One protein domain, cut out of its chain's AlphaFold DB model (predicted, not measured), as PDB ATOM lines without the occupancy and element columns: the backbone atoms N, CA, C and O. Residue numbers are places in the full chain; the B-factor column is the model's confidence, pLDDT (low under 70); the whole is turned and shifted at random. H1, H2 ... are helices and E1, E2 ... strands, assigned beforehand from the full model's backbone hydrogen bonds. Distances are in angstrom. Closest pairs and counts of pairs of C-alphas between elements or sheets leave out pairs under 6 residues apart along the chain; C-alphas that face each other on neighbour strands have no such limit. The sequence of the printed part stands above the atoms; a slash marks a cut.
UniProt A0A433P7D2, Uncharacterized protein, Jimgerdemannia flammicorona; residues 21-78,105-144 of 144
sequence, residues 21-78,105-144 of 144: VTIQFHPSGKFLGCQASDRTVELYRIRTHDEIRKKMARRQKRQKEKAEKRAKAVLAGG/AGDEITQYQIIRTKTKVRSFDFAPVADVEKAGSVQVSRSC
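Overview. This is residues 21 to 78 and 105 to 144 of the 144 residues of an uncharacterized protein of Jimgerdemannia flammicorona (UniProt A0A433P7D2). A small sandwich of two sheets, the four-stranded E1 E2 E3 E4 and the two-stranded E5 E6, makes the body, and one long helix, H1, leaves its end as an arm. The two sheets are only partly face to face, with E5 over E1 and E2, and the arm's residues 57 to 78 stick out free. The printed part has 98 residues with three named helices and six named strands, in the order E1 E2 E3 H1 H2 E4 E5 H3 E6; both sheets are antiparallel and the class is mixed. The whole is only just extended, close to loose, with a radius of gyration of the C-alphas of 19.3 A and spans of 59 by 30 by 24 A, the arm making the length.

Along the chain. In the larger sheet, E1 is residues 21 to 25, starting at C-alpha 21 (-47.312, 3.325, -22.486), E2 is 31 to 36, E3 is 40 to 46, 19.2 A long, and E4 is 109 to 116, 19.8 A long, with a bend of 53 degrees at residue 112. H1 is residues 49 to 75, 38.9 A long, ending at C-alpha 75 (-22.699, -43.539, -28.649). H2 is residues 105 to 108 and H3 is 132 to 135. E5 is residues 123 to 126 and E6 is 140 to 143, ending at C-alpha 143 (-49.242, 8.233, -34.561).

Arrangement. The sheet runs E1 E2 E3 E4, with E1 and E4 as edge strands, and is twisted, its C-alphas up to 4.4 A off the best plane. E1 E2 E3 form a meander, each strand the antiparallel neighbour of the one before, with hairpins E1 and E2, and E2 and E3. N 24 and O 33 are 2.9 A apart, N 34 and O 42 2.8 A, and, between E3 and E4, N 43 and O 113 2.8 A, each within hydrogen-bond range. In E5 and E6, N 141 and O 125 are 2.8 A apart. The two sheets form a sandwich, two sheets face to face, their best planes 30 degrees apart; the closest C-alphas of E2 and E5 are Gln 35 and Phe 124, 7.4 A. H2 only grazes the larger sheet; H1 and H3 are not on it. H1, with residues 49 to 52 alone, only just touches H2, with 3 pairs of C-alphas within 8 A, the closest Ile 52 and Asp 107 at 6.7 A. In H1 every O i to N i+4 pair is within hydrogen-bond range; H2 and H3 are too short for such a pair.

Size, cuts and confidence. The farthest C-alphas, Gly 77 and Pro 128, are 59.9 A apart. Without residues 57 to 78 the body spans 39 by 26 by 16 A. Residues 79 to 104 are not printed, and C-alphas 78 and 105 are 41.0 A apart across this cut. Of the links that are printed whole, none is long. Mean pLDDT of the printed part is 88.3, with residues 75 to 78 under 70.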
ATOM      1  N   VAL A  21     -46.478   2.122 -22.417       94.75
ATOM      2  CA  VAL A  21     -47.312   3.325 -22.486       94.75
ATOM      3  C   VAL A  21     -48.772   2.932 -22.666       94.75
ATOM      4  O   VAL A  21     -49.626   3.439 -21.947       94.75
ATOM      5  N   THR A  22     -49.042   1.991 -23.576       95.06
ATOM      6  CA  THR A  22     -50.405   1.606 -23.957       95.06
ATOM      7  C   THR A  22     -50.482   0.100 -24.178       95.06
ATOM      8  O   THR A  22     -49.594  -0.484 -24.802       95.06
ATOM      9  N   ILE A  23     -51.558  -0.520 -23.692       95.62
ATOM     10  CA  ILE A  23     -51.931  -1.909 -23.976       95.62
ATOM     11  C   ILE A  23     -53.354  -1.889 -24.520       95.62
ATOM     12  O   ILE A  23     -54.215  -1.229 -23.943       95.62
ATOM     13  N   GLN A  24     -53.605  -2.615 -25.604       96.00
ATOM     14  CA  GLN A  24     -54.926  -2.665 -26.213       96.00
ATOM     15  C   GLN A  24     -55.237  -4.056 -26.752       96.00
ATOM     16  O   GLN A  24     -54.413  -4.673 -27.427       96.00
ATOM     17  N   PHE A  25     -56.443  -4.542 -26.477       95.69
ATOM     18  CA  PHE A  25     -56.951  -5.754 -27.101       95.69
ATOM     19  C   PHE A  25     -57.612  -5.405 -28.425       95.69
ATOM     20  O   PHE A  25     -58.396  -4.462 -28.520       95.69
ATOM     21  N   HIS A  26     -57.305  -6.195 -29.445       95.75
ATOM     22  CA  HIS A  26     -58.029  -6.125 -30.698       95.75
ATOM     23  C   HIS A  26     -59.483  -6.602 -30.483       95.75
ATOM     24  O   HIS A  26     -59.681  -7.561 -29.730       95.75
ATOM     25  N   PRO A  27     -60.494  -6.029 -31.167       92.62
ATOM     26  CA  PRO A  27     -61.908  -6.389 -30.978       92.62
ATOM     27  C   PRO A  27     -62.227  -7.880 -31.143       92.62
ATOM     28  O   PRO A  27     -63.150  -8.396 -30.524       92.62
ATOM     29  N   SER A  28     -61.442  -8.594 -31.951       92.38
ATOM     30  CA  SER A  28     -61.574 -10.047 -32.127       92.38
ATOM     31  C   SER A  28     -61.183 -10.888 -30.906       92.38
ATOM     32  O   SER A  28     -61.391 -12.099 -30.919       92.38
ATOM     33  N   GLY A  29     -60.516 -10.305 -29.905       91.88
ATOM     34  CA  GLY A  29     -59.982 -11.022 -28.742       91.88
ATOM     35  C   GLY A  29     -58.804 -11.959 -29.040       91.88
ATOM     36  O   GLY A  29     -58.313 -12.625 -28.138       91.88
ATOM     37  N   LYS A  30     -58.321 -12.021 -30.290       93.19
ATOM     38  CA  LYS A  30     -57.220 -12.916 -30.708       93.19
ATOM     39  C   LYS A  30     -55.843 -12.249 -30.684       93.19
ATOM     40  O   LYS A  30     -54.824 -12.934 -30.803       93.19
ATOM     41  N   PHE A  31     -55.799 -10.923 -30.557       95.38
ATOM     42  CA  PHE A  31     -54.566 -10.142 -30.610       95.38
ATOM     43  C   PHE A  31     -54.514  -9.099 -29.499       95.38
ATOM     44  O   PHE A  31     -55.531  -8.519 -29.118       95.38
ATOM     45  N   LEU A  32     -53.298  -8.849 -29.030       96.12
ATOM     46  CA  LEU A  32     -52.969  -7.845 -28.030       96.12
ATOM     47  C   LEU A  32     -51.840  -6.972 -28.578       96.12
ATOM     48  O   LEU A  32     -50.817  -7.486 -29.024       96.12
ATOM     49  N   GLY A  33     -52.030  -5.662 -28.555       96.38
ATOM     50  CA  GLY A  33     -51.005  -4.681 -28.886       96.38
ATOM     51  C   GLY A  33     -50.419  -4.079 -27.620       96.38
ATOM     52  O   GLY A  33     -51.156  -3.704 -26.710       96.38
ATOM     53  N   CYS A  34     -49.098  -3.958 -27.579       96.19
ATOM     54  CA  CYS A  34     -48.357  -3.316 -26.504       96.19
ATOM     55  C   CYS A  34     -47.405  -2.281 -27.103       96.19
ATOM     56  O   CYS A  34     -46.486  -2.621 -27.849       96.19
ATOM     57  N   GLN A  35     -47.594  -1.017 -26.750       95.44
ATOM     58  CA  GLN A  35     -46.698   0.074 -27.116       95.44
ATOM     59  C   GLN A  35     -45.753   0.363 -25.956       95.44
ATOM     60  O   GLN A  35     -46.194   0.693 -24.850       95.44
ATOM     61  N   ALA A  36     -44.454   0.294 -26.224       92.94
ATOM     62  CA  ALA A  36     -43.431   0.778 -25.310       92.94
ATOM     63  C   ALA A  36     -43.100   2.256 -25.597       92.94
ATOM     64  O   ALA A  36     -43.450   2.806 -26.640       92.94
ATOM     65  N   SER A  37     -42.411   2.925 -24.671       92.75
ATOM     66  CA  SER A  37     -41.967   4.322 -24.833       92.75
ATOM     67  C   SER A  37     -40.845   4.514 -25.864       92.75
ATOM     68  O   SER A  37     -40.325   5.624 -26.028       92.75
ATOM     69  N   ASP A  38     -40.442   3.433 -26.521       91.06
ATOM     70  CA  ASP A  38     -39.443   3.411 -27.571       91.06
ATOM     71  C   ASP A  38     -40.077   3.678 -28.949       91.06
ATOM     72  O   ASP A  38     -40.972   4.510 -29.120       91.06
ATOM     73  N   ARG A  39     -39.532   3.034 -29.977       93.00
ATOM     74  CA  ARG A  39     -39.993   3.132 -31.362       93.00
ATOM     75  C   ARG A  39     -40.639   1.828 -31.814       93.00
ATOM     76  O   ARG A  39     -40.482   1.441 -32.971       93.00
ATOM     77  N   THR A  40     -41.265   1.098 -30.896       94.06
ATOM     78  CA  THR A  40     -41.837  -0.213 -31.176       94.06
ATOM     79  C   THR A  40     -43.266  -0.353 -30.666       94.06
ATOM     80  O   THR A  40     -43.643   0.146 -29.606       94.06
ATOM     81  N   VAL A  41     -44.064  -1.056 -31.463       95.25
ATOM     82  CA  VAL A  41     -45.343  -1.632 -31.055       95.25
ATOM     83  C   VAL A  41     -45.209  -3.136 -31.213       95.25
ATOM     84  O   VAL A  41     -44.915  -3.635 -32.301       95.25
ATOM     85  N   GLU A  42     -45.389  -3.861 -30.123       95.31
ATOM     86  CA  GLU A  42     -45.354  -5.314 -30.097       95.31
ATOM     87  C   GLU A  42     -46.775  -5.858 -30.206       95.31
ATOM     88  O   GLU A  42     -47.659  -5.493 -29.435       95.31
ATOM     89  N   LEU A  43     -46.986  -6.749 -31.166       96.06
ATOM     90  CA  LEU A  43     -48.212  -7.505 -31.332       96.06
ATOM     91  C   LEU A  43     -48.016  -8.912 -30.790       96.06
ATOM     92  O   LEU A  43     -47.073  -9.622 -31.153       96.06
ATOM     93  N   TYR A  44     -48.962  -9.324 -29.966       96.38
ATOM     94  CA  TYR A  44     -49.069 -10.648 -29.390       96.38
ATOM     95  C   TYR A  44     -50.311 -11.333 -29.941       96.38
ATOM     96  O   TYR A  44     -51.340 -10.701 -30.190       96.38
ATOM     97  N   ARG A  45     -50.211 -12.646 -30.113       94.69
ATOM     98  CA  ARG A  45     -51.334 -13.517 -30.436       94.69
ATOM     99  C   ARG A  45     -51.754 -14.265 -29.182       94.69
ATOM    100  O   ARG A  45     -50.918 -14.925 -28.561       94.69
ATOM    101  N   ILE A  46     -53.045 -14.192 -28.890       94.50
ATOM    102  CA  ILE A  46     -53.710 -14.926 -27.816       94.50
ATOM    103  C   ILE A  46     -54.128 -16.278 -28.388       94.50
ATOM    104  O   ILE A  46     -54.785 -16.349 -29.431       94.50
ATOM    105  N   ARG A  47     -53.665 -17.355 -27.761       91.88
ATOM    106  CA  ARG A  47     -53.920 -18.735 -28.188       91.88
ATOM    107  C   ARG A  47     -54.981 -19.372 -27.314       91.88
ATOM    108  O   ARG A  47     -55.082 -19.069 -26.136       91.88
ATOM    109  N   THR A  48     -55.731 -20.313 -27.865       89.75
ATOM    110  CA  THR A  48     -56.665 -21.097 -27.050       89.75
ATOM    111  C   THR A  48     -55.932 -22.214 -26.311       89.75
ATOM    112  O   THR A  48     -54.882 -22.693 -26.749       89.75
ATOM    113  N   HIS A  49     -56.504 -22.693 -25.205       86.56
ATOM    114  CA  HIS A  49     -55.915 -23.790 -24.428       86.56
ATOM    115  C   HIS A  49     -55.668 -25.052 -25.274       86.56
ATOM    116  O   HIS A  49     -54.649 -25.724 -25.105       86.56
ATOM    117  N   ASP A  50     -56.535 -25.340 -26.246       85.06
ATOM    118  CA  ASP A  50     -56.369 -26.480 -27.153       85.06
ATOM    119  C   ASP A  50     -55.179 -26.310 -28.102       85.06
ATOM    120  O   ASP A  50     -54.435 -27.262 -28.362       85.06
ATOM    121  N   GLU A  51     -54.965 -25.097 -28.618       86.00
ATOM    122  CA  GLU A  51     -53.791 -24.776 -29.434       86.00
ATOM    123  C   GLU A  51     -52.499 -24.920 -28.623       86.00
ATOM    124  O   GLU A  51     -51.506 -25.457 -29.129       86.00
ATOM    125  N   ILE A  52     -52.515 -24.478 -27.363       87.00
ATOM    126  CA  ILE A  52     -51.371 -24.551 -26.447       87.00
ATOM    127  C   ILE A  52     -51.028 -26.010 -26.146       87.00
ATOM    128  O   ILE A  52     -49.886 -26.422 -26.359       87.00
ATOM    129  N   ARG A  53     -52.010 -26.831 -25.759       85.88
ATOM    130  CA  ARG A  53     -51.815 -28.268 -25.491       85.88
ATOM    131  C   ARG A  53     -51.246 -29.003 -26.703       85.88
ATOM    132  O   ARG A  53     -50.257 -29.731 -26.587       85.88
ATOM    133  N   LYS A  54     -51.795 -28.753 -27.899       86.31
ATOM    134  CA  LYS A  54     -51.278 -29.326 -29.157       86.31
ATOM    135  C   LYS A  54     -49.833 -28.897 -29.426       86.31
ATOM    136  O   LYS A  54     -49.017 -29.715 -29.861       86.31
ATOM    137  N   LYS A  55     -49.494 -27.629 -29.177       84.44
ATOM    138  CA  LYS A  55     -48.128 -27.103 -29.336       84.44
ATOM    139  C   LYS A  55     -47.160 -27.763 -28.349       84.44
ATOM    140  O   LYS A  55     -46.072 -28.167 -28.765       84.44
ATOM    141  N   MET A  56     -47.561 -27.926 -27.090       82.69
ATOM    142  CA  MET A  56     -46.756 -28.561 -26.044       82.69
ATOM    143  C   MET A  56     -46.474 -30.032 -26.356       82.69
ATOM    144  O   MET A  56     -45.309 -30.430 -26.381       82.69
ATOM    145  N   ALA A  57     -47.490 -30.808 -26.740       83.62
ATOM    146  CA  ALA A  57     -47.318 -32.206 -27.143       83.62
ATOM    147  C   ALA A  57     -46.347 -32.361 -28.331       83.62
ATOM    148  O   ALA A  57     -45.454 -33.213 -28.329       83.62
ATOM    149  N   ARG A  58     -46.458 -31.488 -29.344       84.12
ATOM    150  CA  ARG A  58     -45.537 -31.479 -30.496       84.12
ATOM    151  C   ARG A  58     -44.104 -31.139 -30.091       84.12
ATOM    152  O   ARG A  58     -43.165 -31.740 -30.615       84.12
ATOM    153  N   ARG A  59     -43.918 -30.180 -29.179       83.06
ATOM    154  CA  ARG A  59     -42.596 -29.794 -28.665       83.06
ATOM    155  C   ARG A  59     -41.943 -30.946 -27.903       83.06
ATOM    156  O   ARG A  59     -40.776 -31.230 -28.160       83.06
ATOM    157  N   GLN A  60     -42.699 -31.640 -27.054       80.75
ATOM    158  CA  GLN A  60     -42.222 -32.808 -26.311       80.75
ATOM    159  C   GLN A  60     -41.758 -33.927 -27.251       80.75
ATOM    160  O   GLN A  60     -40.646 -34.430 -27.100       80.75
ATOM    161  N   LYS A  61     -42.553 -34.267 -28.276       83.44
ATOM    162  CA  LYS A  61     -42.170 -35.286 -29.270       83.44
ATOM    163  C   LYS A  61     -40.848 -34.937 -29.964       83.44
ATOM    164  O   LYS A  61     -39.943 -35.762 -30.022       83.44
ATOM    165  N   ARG A  62     -40.696 -33.684 -30.410       83.88
ATOM    166  CA  ARG A  62     -39.458 -33.202 -31.050       83.88
ATOM    167  C   ARG A  62     -38.249 -33.234 -30.113       83.88
ATOM    168  O   ARG A  62     -37.139 -33.491 -30.566       83.88
ATOM    169  N   GLN A  63     -38.442 -32.943 -28.826       82.31
ATOM    170  CA  GLN A  63     -37.366 -32.993 -27.834       82.31
ATOM    171  C   GLN A  63     -36.902 -34.427 -27.577       82.31
ATOM    172  O   GLN A  63     -35.694 -34.650 -27.574       82.31
ATOM    173  N   LYS A  64     -37.830 -35.387 -27.452       83.00
ATOM    174  CA  LYS A  64     -37.508 -36.817 -27.312       83.00
ATOM    175  C   LYS A  64     -36.718 -37.324 -28.518       83.00
ATOM    176  O   LYS A  64     -35.598 -37.791 -28.355       83.00
ATOM    177  N   GLU A  65     -37.209 -37.073 -29.732       84.69
ATOM    178  CA  GLU A  65     -36.513 -37.469 -30.966       84.69
ATOM    179  C   GLU A  65     -35.120 -36.819 -31.099       84.69
ATOM    180  O   GLU A  65     -34.168 -37.454 -31.555       84.69
ATOM    181  N   LYS A  66     -34.963 -35.544 -30.706       85.75
ATOM    182  CA  LYS A  66     -33.660 -34.855 -30.735       85.75
ATOM    183  C   LYS A  66     -32.707 -35.394 -29.666       85.75
ATOM    184  O   LYS A  66     -31.514 -35.508 -29.942       85.75
ATOM    185  N   ALA A  67     -33.207 -35.707 -28.472       81.50
ATOM    186  CA  ALA A  67     -32.425 -36.292 -27.388       81.50
ATOM    187  C   ALA A  67     -31.952 -37.705 -27.748       81.50
ATOM    188  O   ALA A  67     -30.772 -37.997 -27.604       81.50
ATOM    189  N   GLU A  68     -32.825 -38.531 -28.321       81.44
ATOM    190  CA  GLU A  68     -32.491 -39.873 -28.808       81.44
ATOM    191  C   GLU A  68     -31.453 -39.825 -29.937       81.44
ATOM    192  O   GLU A  68     -30.469 -40.563 -29.908       81.44
ATOM    193  N   LYS A  69     -31.600 -38.902 -30.900       79.19
ATOM    194  CA  LYS A  69     -30.590 -38.680 -31.952       79.19
ATOM    195  C   LYS A  69     -29.250 -38.217 -31.383       79.19
ATOM    196  O   LYS A  69     -28.214 -38.694 -31.836       79.19
ATOM    197  N   ARG A  70     -29.254 -37.317 -30.391       77.94
ATOM    198  CA  ARG A  70     -28.031 -36.876 -29.695       77.94
ATOM    199  C   ARG A  70     -27.380 -38.026 -28.929       77.94
ATOM    200  O   ARG A  70     -26.185 -38.226 -29.083       77.94
ATOM    201  N   ALA A  71     -28.153 -38.810 -28.181       74.69
ATOM    202  CA  ALA A  71     -27.654 -39.972 -27.448       74.69
ATOM    203  C   ALA A  71     -27.040 -41.010 -28.400       74.69
ATOM    204  O   ALA A  71     -25.934 -41.489 -28.163       74.69
ATOM    205  N   LYS A  72     -27.696 -41.287 -29.532       77.56
ATOM    206  CA  LYS A  72     -27.185 -42.208 -30.554       77.56
ATOM    207  C   LYS A  72     -25.932 -41.678 -31.265       77.56
ATOM    208  O   LYS A  72     -25.045 -42.465 -31.571       77.56
ATOM    209  N   ALA A  73     -25.830 -40.366 -31.496       73.19
ATOM    210  CA  ALA A  73     -24.638 -39.737 -32.073       73.19
ATOM    211  C   ALA A  73     -23.437 -39.748 -31.111       73.19
ATOM    212  O   ALA A  73     -22.311 -39.975 -31.546       73.19
ATOM    213  N   VAL A  74     -23.680 -39.565 -29.807       70.88
ATOM    214  CA  VAL A  74     -22.650 -39.677 -28.758       70.88
ATOM    215  C   VAL A  74     -22.154 -41.123 -28.628       70.88
ATOM    216  O   VAL A  74     -20.952 -41.345 -28.529       70.88
ATOM    217  N   LEU A  75     -23.052 -42.112 -28.704       64.44
ATOM    218  CA  LEU A  75     -22.699 -43.539 -28.649       64.44
ATOM    219  C   LEU A  75     -21.967 -44.045 -29.908       64.44
ATOM    220  O   LEU A  75     -21.245 -45.032 -29.831       64.44
ATOM    221  N   ALA A  76     -22.122 -43.379 -31.056       69.38
ATOM    222  CA  ALA A  76     -21.483 -43.754 -32.322       69.38
ATOM    223  C   ALA A  76     -20.069 -43.159 -32.525       69.38
ATOM    224  O   ALA A  76     -19.525 -43.247 -33.623       69.38
ATOM    225  N   GLY A  77     -19.462 -42.549 -31.497       55.41
ATOM    226  CA  GLY A  77     -18.045 -42.150 -31.508       55.41
ATOM    227  C   GLY A  77     -17.685 -40.920 -32.357       55.41
ATOM    228  O   GLY A  77     -16.505 -40.658 -32.585       55.41
ATOM    229  N   GLY A  78     -18.664 -40.137 -32.819       50.25
ATOM    230  CA  GLY A  78     -18.435 -38.938 -33.634       50.25
ATOM    231  C   GLY A  78     -17.988 -37.721 -32.821       50.25
ATOM    232  O   GLY A  78     -18.768 -36.793 -32.616       50.25
ATOM    233  N   ALA A 105     -49.324 -17.643 -18.519       89.38
ATOM    234  CA  ALA A 105     -49.661 -16.463 -19.321       89.38
ATOM    235  C   ALA A 105     -48.787 -16.301 -20.585       89.38
ATOM    236  O   ALA A 105     -49.294 -15.944 -21.645       89.38
ATOM    237  N   GLY A 106     -47.487 -16.611 -20.503       89.25
ATOM    238  CA  GLY A 106     -46.570 -16.557 -21.649       89.25
ATOM    239  C   GLY A 106     -46.774 -17.658 -22.702       89.25
ATOM    240  O   GLY A 106     -46.335 -17.498 -23.841       89.25
ATOM    241  N   ASP A 107     -47.445 -18.762 -22.357       89.12
ATOM    242  CA  ASP A 107     -47.816 -19.805 -23.320       89.12
ATOM    243  C   ASP A 107     -49.059 -19.405 -24.129       89.12
ATOM    244  O   ASP A 107     -49.164 -19.741 -25.315       89.12
ATOM    245  N   GLU A 108     -49.975 -18.664 -23.498       91.88
ATOM    246  CA  GLU A 108     -51.198 -18.147 -24.113       91.88
ATOM    247  C   GLU A 108     -50.942 -16.890 -24.943       91.88
ATOM    248  O   GLU A 108     -51.329 -16.822 -26.114       91.88
ATOM    249  N   ILE A 109     -50.252 -15.909 -24.361       94.19
ATOM    250  CA  ILE A 109     -49.967 -14.615 -24.976       94.19
ATOM    251  C   ILE A 109     -48.562 -14.674 -25.560       94.19
ATOM    252  O   ILE A 109     -47.563 -14.322 -24.935       94.19
ATOM    253  N   THR A 110     -48.493 -15.156 -26.795       93.31
ATOM    254  CA  THR A 110     -47.223 -15.361 -27.497       93.31
ATOM    255  C   THR A 110     -46.902 -14.184 -28.403       93.31
ATOM    256  O   THR A 110     -47.775 -13.704 -29.127       93.31
ATOM    257  N   GLN A 111     -45.644 -13.740 -28.406       94.00
ATOM    258  CA  GLN A 111     -45.203 -12.690 -29.319       94.00
ATOM    259  C   GLN A 111     -45.430 -13.114 -30.776       94.00
ATOM    260  O   GLN A 111     -45.136 -14.250 -31.159       94.00
ATOM    261  N   TYR A 112     -45.981 -12.202 -31.575       94.44
ATOM    262  CA  TYR A 112     -46.347 -12.455 -32.964       94.44
ATOM    263  C   TYR A 112     -45.570 -11.570 -33.936       94.44
ATOM    264  O   TYR A 112     -44.926 -12.091 -34.841       94.44
ATOM    265  N   GLN A 113     -45.590 -10.251 -33.742       94.38
ATOM    266  CA  GLN A 113     -44.893  -9.314 -34.621       94.38
ATOM    267  C   GLN A 113     -44.383  -8.110 -33.836       94.38
ATOM    268  O   GLN A 113     -45.058  -7.610 -32.945       94.38
ATOM    269  N   ILE A 114     -43.214  -7.599 -34.211       94.88
ATOM    270  CA  ILE A 114     -42.703  -6.318 -33.717       94.88
ATOM    271  C   ILE A 114     -42.775  -5.314 -34.861       94.88
ATOM    272  O   ILE A 114     -42.187  -5.531 -35.922       94.88
ATOM    273  N   ILE A 115     -43.497  -4.218 -34.656       93.69
ATOM    274  CA  ILE A 115     -43.574  -3.095 -35.588       93.69
ATOM    275  C   ILE A 115     -42.593  -2.038 -35.095       93.69
ATOM    276  O   ILE A 115     -42.808  -1.437 -34.046       93.69
ATOM    277  N   ARG A 116     -41.515  -1.804 -35.847       92.88
ATOM    278  CA  ARG A 116     -40.518  -0.773 -35.529       92.88
ATOM    279  C   ARG A 116     -40.717   0.461 -36.401       92.88
ATOM    280  O   ARG A 116     -40.935   0.356 -37.605       92.88
ATOM    281  N   THR A 117     -40.600   1.632 -35.796       91.12
ATOM    282  CA  THR A 117     -40.803   2.931 -36.442       91.12
ATOM    283  C   THR A 117     -39.524   3.763 -36.447       91.12
ATOM    284  O   THR A 117     -38.583   3.520 -35.690       91.12
ATOM    285  N   LYS A 118     -39.464   4.772 -37.327       92.56
ATOM    286  CA  LYS A 118     -38.316   5.693 -37.407       92.56
ATOM    287  C   LYS A 118     -38.243   6.617 -36.184       92.56
ATOM    288  O   LYS A 118     -37.158   6.849 -35.645       92.56
ATOM    289  N   THR A 119     -39.397   7.102 -35.737       93.00
ATOM    290  CA  THR A 119     -39.596   8.015 -34.600       93.00
ATOM    291  C   THR A 119     -40.405   7.338 -33.493       93.00
ATOM    292  O   THR A 119     -40.934   6.247 -33.701       93.00
ATOM    293  N   LYS A 120     -40.457   7.937 -32.295       91.94
ATOM    294  CA  LYS A 120     -41.199   7.370 -31.155       91.94
ATOM    295  C   LYS A 120     -42.679   7.257 -31.490       91.94
ATOM    296  O   LYS A 120     -43.236   8.160 -32.100       91.94
ATOM    297  N   VAL A 121     -43.306   6.157 -31.097       92.69
ATOM    298  CA  VAL A 121     -44.755   6.008 -31.250       92.69
ATOM    299  C   VAL A 121     -45.422   6.784 -30.120       92.69
ATOM    300  O   VAL A 121     -45.037   6.641 -28.958       92.69
ATOM    301  N   ARG A 122     -46.382   7.644 -30.456       92.62
ATOM    302  CA  ARG A 122     -47.183   8.420 -29.498       92.62
ATOM    303  C   ARG A 122     -48.435   7.665 -29.108       92.62
ATOM    304  O   ARG A 122     -48.709   7.532 -27.923       92.62
ATOM    305  N   SER A 123     -49.116   7.101 -30.094       93.50
ATOM    306  CA  SER A 123     -50.298   6.269 -29.909       93.50
ATOM    307  C   SER A 123     -50.385   5.220 -31.010       93.50
ATOM    308  O   SER A 123     -49.778   5.360 -32.078       93.50
ATOM    309  N   PHE A 124     -51.153   4.171 -30.752       95.88
ATOM    310  CA  PHE A 124     -51.570   3.206 -31.757       95.88
ATOM    311  C   PHE A 124     -53.018   2.791 -31.495       95.88
ATOM    312  O   PHE A 124     -53.501   2.957 -30.376       95.88
ATOM    313  N   ASP A 125     -53.675   2.270 -32.526       95.38
ATOM    314  CA  ASP A 125     -55.000   1.663 -32.413       95.38
ATOM    315  C   ASP A 125     -55.166   0.536 -33.437       95.38
ATOM    316  O   ASP A 125     -54.508   0.520 -34.486       95.38
ATOM    317  N   PHE A 126     -56.063  -0.398 -33.157       95.38
ATOM    318  CA  PHE A 126     -56.480  -1.430 -34.091       95.38
ATOM    319  C   PHE A 126     -57.607  -0.939 -34.997       95.38
ATOM    320  O   PHE A 126     -58.505  -0.216 -34.574       95.38
ATOM    321  N   ALA A 127     -57.610  -1.392 -36.250       92.12
ATOM    322  CA  ALA A 127     -58.807  -1.260 -37.070       92.12
ATOM    323  C   ALA A 127     -59.978  -2.018 -36.403       92.12
ATOM    324  O   ALA A 127     -59.766  -3.114 -35.875       92.12
ATOM    325  N   PRO A 128     -61.214  -1.489 -36.445       88.31
ATOM    326  CA  PRO A 128     -62.361  -2.042 -35.720       88.31
ATOM    327  C   PRO A 128     -62.970  -3.274 -36.420       88.31
ATOM    328  O   PRO A 128     -64.183  -3.396 -36.567       88.31
ATOM    329  N   VAL A 129     -62.135  -4.194 -36.899       89.94
ATOM    330  CA  VAL A 129     -62.559  -5.390 -37.632       89.94
ATOM    331  C   VAL A 129     -62.662  -6.558 -36.660       89.94
ATOM    332  O   VAL A 129     -61.650  -7.054 -36.188       89.94
ATOM    333  N   ALA A 130     -63.867  -7.041 -36.358       81.00
ATOM    334  CA  ALA A 130     -64.027  -8.186 -35.454       81.00
ATOM    335  C   ALA A 130     -63.576  -9.514 -36.105       81.00
ATOM    336  O   ALA A 130     -62.818 -10.282 -35.507       81.00
ATOM    337  N   ASP A 131     -63.966  -9.755 -37.361       87.25
ATOM    338  CA  ASP A 131     -63.669 -10.999 -38.080       87.25
ATOM    339  C   ASP A 131     -62.360 -10.929 -38.869       87.25
ATOM    340  O   ASP A 131     -62.328 -10.785 -40.094       87.25
ATOM    341  N   VAL A 132     -61.249 -11.091 -38.151       88.06
ATOM    342  CA  VAL A 132     -59.899 -11.095 -38.745       88.06
ATOM    343  C   VAL A 132     -59.729 -12.193 -39.798       88.06
ATOM    344  O   VAL A 132     -59.037 -11.991 -40.789       88.06
ATOM    345  N   GLU A 133     -60.360 -13.354 -39.610       86.50
ATOM    346  CA  GLU A 133     -60.246 -14.483 -40.548       86.50
ATOM    347  C   GLU A 133     -60.861 -14.158 -41.910       86.50
ATOM    348  O   GLU A 133     -60.289 -14.511 -42.938       86.50
ATOM    349  N   LYS A 134     -61.974 -13.416 -41.924       88.81
ATOM    350  CA  LYS A 134     -62.613 -12.944 -43.155       88.81
ATOM    351  C   LYS A 134     -61.835 -11.795 -43.794       88.81
ATOM    352  O   LYS A 134     -61.733 -11.731 -45.013       88.81
ATOM    353  N   ALA A 135     -61.293 -10.891 -42.980       87.31
ATOM    354  CA  ALA A 135     -60.506  -9.758 -43.463       87.31
ATOM    355  C   ALA A 135     -59.103 -10.154 -43.959       87.31
ATOM    356  O   ALA A 135     -58.462  -9.390 -44.677       87.31
ATOM    357  N   GLY A 136     -58.597 -11.319 -43.545       88.94
ATOM    358  CA  GLY A 136     -57.287 -11.849 -43.929       88.94
ATOM    359  C   GLY A 136     -56.087 -11.109 -43.325       88.94
ATOM    360  O   GLY A 136     -54.956 -11.568 -43.466       88.94
ATOM    361  N   SER A 137     -56.300  -9.983 -42.638       89.44
ATOM    362  CA  SER A 137     -55.238  -9.188 -42.021       89.44
ATOM    363  C   SER A 137     -55.722  -8.434 -40.781       89.44
ATOM    364  O   SER A 137     -56.906  -8.131 -40.640       89.44
ATOM    365  N   VAL A 138     -54.782  -8.130 -39.882       91.44
ATOM    366  CA  VAL A 138     -54.976  -7.184 -38.774       91.44
ATOM    367  C   VAL A 138     -54.273  -5.891 -39.145       91.44
ATOM    368  O   VAL A 138     -53.071  -5.895 -39.419       91.44
ATOM    369  N   GLN A 139     -55.011  -4.788 -39.142       92.25
ATOM    370  CA  GLN A 139     -54.470  -3.465 -39.425       92.25
ATOM    371  C   GLN A 139     -54.282  -2.687 -38.125       92.25
ATOM    372  O   GLN A 139     -55.136  -2.711 -37.237       92.25
ATOM    373  N   VAL A 140     -53.148  -1.996 -38.029       93.06
ATOM    374  CA  VAL A 140     -52.780  -1.169 -36.880       93.06
ATOM    375  C   VAL A 140     -52.473   0.229 -37.389       93.06
ATOM    376  O   VAL A 140     -51.601   0.407 -38.242       93.06
ATOM    377  N   SER A 141     -53.185   1.218 -36.862       92.56
ATOM    378  CA  SER A 141     -52.872   2.627 -37.059       92.56
ATOM    379  C   SER A 141     -51.915   3.092 -35.964       92.56
ATOM    380  O   SER A 141     -51.929   2.577 -34.846       92.56
ATOM    381  N   ARG A 142     -51.033   4.039 -36.283       88.06
ATOM    382  CA  ARG A 142     -50.079   4.596 -35.319       88.06
ATOM    383  C   ARG A 142     -49.826   6.069 -35.588       88.06
ATOM    384  O   ARG A 142     -49.666   6.459 -36.743       88.06
ATOM    385  N   SER A 143     -49.711   6.850 -34.521       87.00
ATOM    386  CA  SER A 143     -49.242   8.233 -34.561       87.00
ATOM    387  C   SER A 143     -47.816   8.302 -34.027       87.00
ATOM    388  O   SER A 143     -47.495   7.674 -33.014       87.00
ATOM    389  N   CYS A 144     -46.957   9.065 -34.696       79.75
ATOM    390  CA  CYS A 144     -45.551   9.267 -34.343       79.75
ATOM    391  C   CYS A 144     -45.263  10.725 -33.984       79.75
ATOM    392  O   CYS A 144     -45.933  11.594 -34.574       79.75
TER     393      CYS A 144